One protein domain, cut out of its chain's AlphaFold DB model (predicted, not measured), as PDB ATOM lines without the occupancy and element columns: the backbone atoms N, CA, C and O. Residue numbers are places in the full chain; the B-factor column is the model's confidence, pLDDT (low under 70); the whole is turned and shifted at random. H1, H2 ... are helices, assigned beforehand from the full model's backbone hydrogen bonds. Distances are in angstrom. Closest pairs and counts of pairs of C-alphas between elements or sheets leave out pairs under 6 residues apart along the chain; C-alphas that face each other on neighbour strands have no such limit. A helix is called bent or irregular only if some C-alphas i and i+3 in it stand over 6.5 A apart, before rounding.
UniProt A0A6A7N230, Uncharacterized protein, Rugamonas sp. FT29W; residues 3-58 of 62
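What this domain is: This is residues 3 to 58 of the 62 residues of an uncharacterized protein of Rugamonas sp. FT29W (UniProt A0A6A7N230). One long helix, H2, makes the long axis of an open frame, and the chain folds back over the same side of it at both ends: H1 slants away from one end as the other arm of a helical hairpin, and the loop of residues 42 to 50 returns from the other end to the short H3. H1 and H3 stay apart, and the stretch of H2 between them, residues 26 to 35, stands free. The printed part has 56 residues with three named helices, H1, H2 and H3 in that order along the chain, and no named strand; the class is all helix. The whole is loose, with a radius of gyration of the C-alphas of 14.5 A, and a rod in outline, spanning 41 by 20 by 15 A.

How they stand to each other: H1, residues 3 to 15, touches H2, residues 19 to 41, and the two form a helical hairpin. Their closest C-alphas are those of Ala 13 and Arg 21, 6.3 A apart. Residues 10 to 14 of H1 alone touch H2, and residues 19 to 25 of H2 alone touch H1. The two helices run opposite ways at a steep tilt of 36 degrees, only just steep. H2 and H3, residues 51 to 57, are close but not clearly touching, with one pair of C-alphas within 8 A, those of Leu 39 and Thr 54 at 7.8 A. They run the same way at a steep tilt of 37 degrees, only just steep. H1 and H3 are apart. In H1, H2 and H3, every backbone O i to N i+4 pair is within hydrogen-bond range.

Where its parts are: H1 begins with the C-alpha of Met 3 at (-9.745, 30.296, 5.268) and measures 18.6 A from first to last C-alpha. H2, the longest helix with 23 residues, begins with C-alpha 19 at (-11.818, 48.075, 16.099) and measures 32.9 A to C-alpha 41. H3 has 7 residues, measures 10.1 A and ends with the C-alpha of Gln 57 at (-25.663, 30.257, -12.230). None of the helices is bent or irregular.

The domain as a whole: The two C-alphas farthest apart are those of Asn 16 and Gly 43, at 41.4 A. The C-alphas of Met 3 and Val 58, the first and last printed residues, are 24.3 A apart. The link from H1 to H2 is tight, with 3 residues, and the link from H2 to H3 is short, with 9. The printed part has no cut. The mean pLDDT of the printed part is 81.5, and residues 3 to 4, 46 to 48 and 52 to 53 of the model are under 70.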
ATOM      1  N   MET A   3      -9.321  30.199   3.857       54.75
ATOM      2  CA  MET A   3      -9.745  30.296   5.268       54.75
ATOM      3  C   MET A   3      -8.619  30.732   6.210       54.75
ATOM      4  O   MET A   3      -8.853  31.538   7.108       54.75
ATOM      5  N   ILE A   4      -7.399  30.235   5.977       61.59
ATOM      6  CA  ILE A   4      -6.236  30.510   6.836       61.59
ATOM      7  C   ILE A   4      -5.939  32.020   6.861       61.59
ATOM      8  O   ILE A   4      -5.738  32.597   7.924       61.59
ATOM      9  N   HIS A   5      -6.057  32.693   5.711       75.12
ATOM     10  CA  HIS A   5      -5.768  34.123   5.597       75.12
ATOM     11  C   HIS A   5      -6.781  35.015   6.338       75.12
ATOM     12  O   HIS A   5      -6.393  35.972   7.005       75.12
ATOM     13  N   ARG A   6      -8.084  34.701   6.271       74.06
ATOM     14  CA  ARG A   6      -9.118  35.487   6.974       74.06
ATOM     15  C   ARG A   6      -9.037  35.323   8.486       74.06
ATOM     16  O   ARG A   6      -9.153  36.310   9.208       74.06
ATOM     17  N   ARG A   7      -8.793  34.096   8.958       81.88
ATOM     18  CA  ARG A   7      -8.609  33.821  10.387       81.88
ATOM     19  C   ARG A   7      -7.439  34.625  10.951       81.88
ATOM     20  O   ARG A   7      -7.588  35.269  11.985       81.88
ATOM     21  N   ASP A   8      -6.315  34.659  10.243       87.00
ATOM     22  CA  ASP A   8      -5.142  35.421  10.677       87.00
ATOM     23  C   ASP A   8      -5.379  36.932  10.683       87.00
ATOM     24  O   ASP A   8      -4.912  37.617  11.594       87.00
ATOM     25  N   LEU A   9      -6.132  37.460   9.713       83.56
ATOM     26  CA  LEU A   9      -6.517  38.872   9.688       83.56
ATOM     27  C   LEU A   9      -7.382  39.257  10.892       83.56
ATOM     28  O   LEU A   9      -7.112  40.281  11.518       83.56
ATOM     29  N   ILE A  10      -8.362  38.425  11.255       86.06
ATOM     30  CA  ILE A  10      -9.209  38.647  12.438       86.06
ATOM     31  C   ILE A  10      -8.355  38.602  13.709       86.06
ATOM     32  O   ILE A  10      -8.399  39.522  14.522       86.06
ATOM     33  N   LEU A  11      -7.509  37.578  13.859       89.75
ATOM     34  CA  LEU A  11      -6.645  37.433  15.033       89.75
ATOM     35  C   LEU A  11      -5.636  38.579  15.168       89.75
ATOM     36  O   LEU A  11      -5.296  38.980  16.279       89.75
ATOM     37  N   ARG A  12      -5.120  39.113  14.057       88.56
ATOM     38  CA  ARG A  12      -4.257  40.303  14.068       88.56
ATOM     39  C   ARG A  12      -5.032  41.558  14.470       88.56
ATOM     40  O   ARG A  12      -4.539  42.296  15.312       88.56
ATOM     41  N   ALA A  13      -6.235  41.770  13.935       87.06
ATOM     42  CA  ALA A  13      -7.067  42.921  14.291       87.06
ATOM     43  C   ALA A  13      -7.452  42.919  15.784       87.06
ATOM     44  O   ALA A  13      -7.337  43.951  16.438       87.06
ATOM     45  N   ILE A  14      -7.795  41.750  16.343       89.25
ATOM     46  CA  ILE A  14      -8.065  41.583  17.782       89.25
ATOM     47  C   ILE A  14      -6.825  41.920  18.614       89.25
ATOM     48  O   ILE A  14      -6.908  42.729  19.534       89.25
ATOM     49  N   ARG A  15      -5.667  41.328  18.285       91.62
ATOM     50  CA  ARG A  15      -4.417  41.559  19.032       91.62
ATOM     51  C   ARG A  15      -3.968  43.017  19.008       91.62
ATOM     52  O   ARG A  15      -3.420  43.489  19.994       91.62
ATOM     53  N   ASN A  16      -4.221  43.718  17.907       89.88
ATOM     54  CA  ASN A  16      -3.847  45.120  17.744       89.88
ATOM     55  C   ASN A  16      -4.918  46.097  18.265       89.88
ATOM     56  O   ASN A  16      -4.713  47.304  18.175       89.88
ATOM     57  N   GLY A  17      -6.061  45.610  18.764       89.56
ATOM     58  CA  GLY A  17      -7.177  46.464  19.190       89.56
ATOM     59  C   GLY A  17      -7.801  47.283  18.051       89.56
ATOM     60  O   GLY A  17      -8.436  48.307  18.302       89.56
ATOM     61  N   ASP A  18      -7.622  46.852  16.801       91.00
ATOM     62  CA  ASP A  18      -8.042  47.578  15.601       91.00
ATOM     63  C   ASP A  18      -9.548  47.393  15.362       91.00
ATOM     64  O   ASP A  18      -9.991  46.604  14.521       91.00
ATOM     65  N   ARG A  19     -10.348  48.116  16.157       89.38
ATOM     66  CA  ARG A  19     -11.818  48.075  16.099       89.38
ATOM     67  C   ARG A  19     -12.347  48.412  14.711       89.38
ATOM     68  O   ARG A  19     -13.202  47.701  14.207       89.38
ATOM     69  N   ARG A  20     -11.763  49.413  14.048       90.62
ATOM     70  CA  ARG A  20     -12.176  49.826  12.701       90.62
ATOM     71  C   ARG A  20     -12.043  48.683  11.696       90.62
ATOM     72  O   ARG A  20     -12.906  48.503  10.843       90.62
ATOM     73  N   ARG A  21     -10.965  47.898  11.786       88.19
ATOM     74  CA  ARG A  21     -10.770  46.718  10.936       88.19
ATOM     75  C   ARG A  21     -11.788  45.622  11.241       88.19
ATOM     76  O   ARG A  21     -12.236  44.958  10.313       88.19
ATOM     77  N   LEU A  22     -12.138  45.426  12.511       88.69
ATOM     78  CA  LEU A  22     -13.160  44.459  12.913       88.69
ATOM     79  C   LEU A  22     -14.548  44.862  12.405       88.69
ATOM     80  O   LEU A  22     -15.229  44.016  11.830       88.69
ATOM     81  N   ASP A  23     -14.909  46.141  12.508       91.81
ATOM     82  CA  ASP A  23     -16.174  46.673  11.988       91.81
ATOM     83  C   ASP A  23     -16.270  46.466  10.469       91.81
ATOM     84  O   ASP A  23     -17.239  45.900   9.972       91.81
ATOM     85  N   GLN A  24     -15.203  46.783   9.728       89.44
ATOM     86  CA  GLN A  24     -15.135  46.538   8.280       89.44
ATOM     87  C   GLN A  24     -15.256  45.052   7.909       89.44
ATOM     88  O   GLN A  24     -15.781  44.711   6.848       89.44
ATOM     89  N   ILE A  25     -14.727  44.144   8.736       88.12
ATOM     90  CA  ILE A  25     -14.871  42.699   8.515       88.12
ATOM     91  C   ILE A  25     -16.320  42.271   8.764       88.12
ATOM     92  O   ILE A  25     -16.850  41.480   7.981       88.12
ATOM     93  N   ALA A  26     -16.957  42.799   9.811       88.25
ATOM     94  CA  ALA A  26     -18.346  42.513  10.144       88.25
ATOM     95  C   ALA A  26     -19.310  43.018   9.058       88.25
ATOM     96  O   ALA A  26     -20.160  42.256   8.604       88.25
ATOM     97  N   GLU A  27     -19.127  44.248   8.570       91.88
ATOM     98  CA  GLU A  27     -19.914  44.815   7.466       91.88
ATOM     99  C   GLU A  27     -19.826  43.942   6.209       91.88
ATOM    100  O   GLU A  27     -20.842  43.541   5.645       91.88
ATOM    101  N   ARG A  28     -18.609  43.547   5.814       87.88
ATOM    102  CA  ARG A  28     -18.408  42.684   4.637       87.88
ATOM    103  C   ARG A  28     -19.028  41.299   4.805       87.88
ATOM    104  O   ARG A  28     -19.413  40.693   3.805       87.88
ATOM    105  N   LEU A  29     -19.087  40.775   6.030       87.88
ATOM    106  CA  LEU A  29     -19.754  39.505   6.309       87.88
ATOM    107  C   LEU A  29     -21.273  39.647   6.171       87.88
ATOM    108  O   LEU A  29     -21.887  38.838   5.479       87.88
ATOM    109  N   ALA A  30     -21.851  40.704   6.744       88.38
ATOM    110  CA  ALA A  30     -23.278  40.991   6.641       88.38
ATOM    111  C   ALA A  30     -23.721  41.196   5.181       88.38
ATOM    112  O   ALA A  30     -24.751  40.664   4.758       88.38
ATOM    113  N   ASP A  31     -22.921  41.902   4.380       87.62
ATOM    114  CA  ASP A  31     -23.190  42.081   2.952       87.62
ATOM    115  C   ASP A  31     -23.135  40.756   2.182       87.62
ATOM    116  O   ASP A  31     -23.980  40.502   1.321       87.62
ATOM    117  N   ALA A  32     -22.176  39.883   2.503       85.06
ATOM    118  CA  ALA A  32     -22.065  38.568   1.876       85.06
ATOM    119  C   ALA A  32     -23.254  37.658   2.227       85.06
ATOM    120  O   ALA A  32     -23.778  36.970   1.349       85.06
ATOM    121  N   GLU A  33     -23.711  37.676   3.480       86.12
ATOM    122  CA  GLU A  33     -24.904  36.941   3.915       86.12
ATOM    123  C   GLU A  33     -26.166  37.462   3.226       86.12
ATOM    124  O   GLU A  33     -26.962  36.676   2.709       86.12
ATOM    125  N   ARG A  34     -26.325  38.786   3.134       85.06
ATOM    126  CA  ARG A  34     -27.448  39.403   2.422       85.06
ATOM    127  C   ARG A  34     -27.426  39.061   0.930       85.06
ATOM    128  O   ARG A  34     -28.470  38.740   0.363       85.06
ATOM    129  N   ALA A  35     -26.256  39.074   0.294       84.38
ATOM    130  CA  ALA A  35     -26.108  38.654  -1.099       84.38
ATOM    131  C   ALA A  35     -26.503  37.182  -1.295       84.38
ATOM    132  O   ALA A  35     -27.215  36.863  -2.247       84.38
ATOM    133  N   LEU A  36     -26.109  36.296  -0.373       82.00
ATOM    134  CA  LEU A  36     -26.506  34.887  -0.400       82.00
ATOM    135  C   LEU A  36     -28.027  34.725  -0.267       82.00
ATOM    136  O   LEU A  36     -28.629  33.985  -1.040       82.00
ATOM    137  N   GLN A  37     -28.662  35.455   0.656       84.00
ATOM    138  CA  GLN A  37     -30.121  35.448   0.819       84.00
ATOM    139  C   GLN A  37     -30.842  35.896  -0.458       84.00
ATOM    140  O   GLN A  37     -31.808  35.259  -0.872       84.00
ATOM    141  N   ILE A  38     -30.355  36.954  -1.113       84.19
ATOM    142  CA  ILE A  38     -30.911  37.433  -2.387       84.19
ATOM    143  C   ILE A  38     -30.766  36.372  -3.482       84.19
ATOM    144  O   ILE A  38     -31.698  36.162  -4.257       84.19
ATOM    145  N   LEU A  39     -29.613  35.705  -3.561       82.56
ATOM    146  CA  LEU A  39     -29.375  34.644  -4.540       82.56
ATOM    147  C   LEU A  39     -30.319  33.458  -4.313       82.56
ATOM    148  O   LEU A  39     -30.991  33.045  -5.257       82.56
ATOM    149  N   HIS A  40     -30.455  32.998  -3.068       81.12
ATOM    150  CA  HIS A  40     -31.393  31.932  -2.704       81.12
ATOM    151  C   HIS A  40     -32.845  32.315  -3.012       81.12
ATOM    152  O   HIS A  40     -33.581  31.518  -3.589       81.12
ATOM    153  N   ALA A  41     -33.256  33.550  -2.703       82.50
ATOM    154  CA  ALA A  41     -34.597  34.046  -3.014       82.50
ATOM    155  C   ALA A  41     -34.888  34.080  -4.526       82.50
ATOM    156  O   ALA A  41     -36.037  33.951  -4.938       82.50
ATOM    157  N   LYS A  42     -33.852  34.223  -5.360       82.69
ATOM    158  CA  LYS A  42     -33.945  34.147  -6.825       82.69
ATOM    159  C   LYS A  42     -33.862  32.717  -7.376       82.69
ATOM    160  O   LYS A  42     -33.911  32.545  -8.589       82.69
ATOM    161  N   GLY A  43     -33.744  31.708  -6.511       80.25
ATOM    162  CA  GLY A  43     -33.626  30.300  -6.895       80.25
ATOM    163  C   GLY A  43     -32.203  29.851  -7.241       80.25
ATOM    164  O   GLY A  43     -32.027  28.743  -7.741       80.25
ATOM    165  N   TYR A  44     -31.188  30.680  -6.979       79.81
ATOM    166  CA  TYR A  44     -29.779  30.328  -7.171       79.81
ATOM    167  C   TYR A  44     -29.174  29.762  -5.886       79.81
ATOM    168  O   TYR A  44     -29.485  30.234  -4.798       79.81
ATOM    169  N   GLY A  45     -28.243  28.812  -6.011       70.56
ATOM    170  CA  GLY A  45     -27.534  28.230  -4.871       70.56
ATOM    171  C   GLY A  45     -28.406  27.264  -4.072       70.56
ATOM    172  O   GLY A  45     -29.041  27.634  -3.091       70.56
ATOM    173  N   ALA A  46     -28.421  25.996  -4.484       68.69
ATOM    174  CA  ALA A  46     -29.028  24.925  -3.698       68.69
ATOM    175  C   ALA A  46     -28.173  24.593  -2.460       68.69
ATOM    176  O   ALA A  46     -26.961  24.836  -2.436       68.69
ATOM    177  N   THR A  47     -28.786  23.995  -1.436       64.50
ATOM    178  CA  THR A  47     -28.094  23.540  -0.222       64.50
ATOM    179  C   THR A  47     -26.902  22.649  -0.591       64.50
ATOM    180  O   THR A  47     -27.065  21.636  -1.265       64.50
ATOM    181  N   GLY A  48     -25.691  23.033  -0.173       66.81
ATOM    182  CA  GLY A  48     -24.448  22.319  -0.501       66.81
ATOM    183  C   GLY A  48     -23.693  22.844  -1.728       66.81
ATOM    184  O   GLY A  48     -22.581  22.387  -1.993       66.81
ATOM    185  N   MET A  49     -24.229  23.830  -2.454       71.12
ATOM    186  CA  MET A  49     -23.488  24.502  -3.521       71.12
ATOM    187  C   MET A  49     -22.461  25.480  -2.950       71.12
ATOM    188  O   MET A  49     -22.712  26.223  -2.001       71.12
ATOM    189  N   THR A  50     -21.272  25.490  -3.549       74.31
ATOM    190  CA  THR A  50     -20.244  26.476  -3.203       74.31
ATOM    191  C   THR A  50     -20.620  27.847  -3.762       74.31
ATOM    192  O   THR A  50     -21.263  27.942  -4.805       74.31
ATOM    193  N   ALA A  51     -20.145  28.925  -3.129       70.12
ATOM    194  CA  ALA A  51     -20.372  30.291  -3.612       70.12
ATOM    195  C   ALA A  51     -19.943  30.494  -5.082       70.12
ATOM    196  O   ALA A  51     -20.583  31.243  -5.811       70.12
ATOM    197  N   SER A  52     -18.896  29.791  -5.533       69.56
ATOM    198  CA  SER A  52     -18.451  29.815  -6.933       69.56
ATOM    199  C   SER A  52     -19.442  29.130  -7.874       69.56
ATOM    200  O   SER A  52     -19.653  29.606  -8.986       69.56
ATOM    201  N   ALA A  53     -20.049  28.023  -7.441       69.56
ATOM    202  CA  ALA A  53     -21.053  27.316  -8.226       69.56
ATOM    203  C   ALA A  53     -22.361  28.119  -8.303       69.56
ATOM    204  O   ALA A  53     -22.967  28.185  -9.365       69.56
ATOM    205  N   THR A  54     -22.746  28.798  -7.219       74.25
ATOM    206  CA  THR A  54     -23.867  29.750  -7.219       74.25
ATOM    207  C   THR A  54     -23.595  30.943  -8.138       74.25
ATOM    208  O   THR A  54     -24.470  31.337  -8.901       74.25
ATOM    209  N   ALA A  55     -22.379  31.503  -8.119       75.12
ATOM    210  CA  ALA A  55     -22.006  32.620  -8.991       75.12
ATOM    211  C   ALA A  55     -22.083  32.250 -10.482       75.12
ATOM    212  O   ALA A  55     -22.537  33.063 -11.279       75.12
ATOM    213  N   ALA A  56     -21.720  31.017 -10.847       77.19
ATOM    214  CA  ALA A  56     -21.808  30.523 -12.222       77.19
ATOM    215  C   ALA A  56     -23.253  30.354 -12.736       77.19
ATOM    216  O   ALA A  56     -23.466  30.271 -13.941       77.19
ATOM    217  N   GLN A  57     -24.247  30.293 -11.843       77.12
ATOM    218  CA  GLN A  57     -25.663  30.257 -12.230       77.12
ATOM    219  C   GLN A  57     -26.224  31.647 -12.543       77.12
ATOM    220  O   GLN A  57     -27.282  31.753 -13.165       77.12
ATOM    221  N   VAL A  58     -25.551  32.709 -12.095       75.69
ATOM    222  CA  VAL A  58     -25.969  34.080 -12.377       75.69
ATOM    223  C   VAL A  58     -25.579  34.394 -13.824       75.69
ATOM    224  O   VAL A  58     -24.392  34.333 -14.144       75.69
TER     225      VAL A  58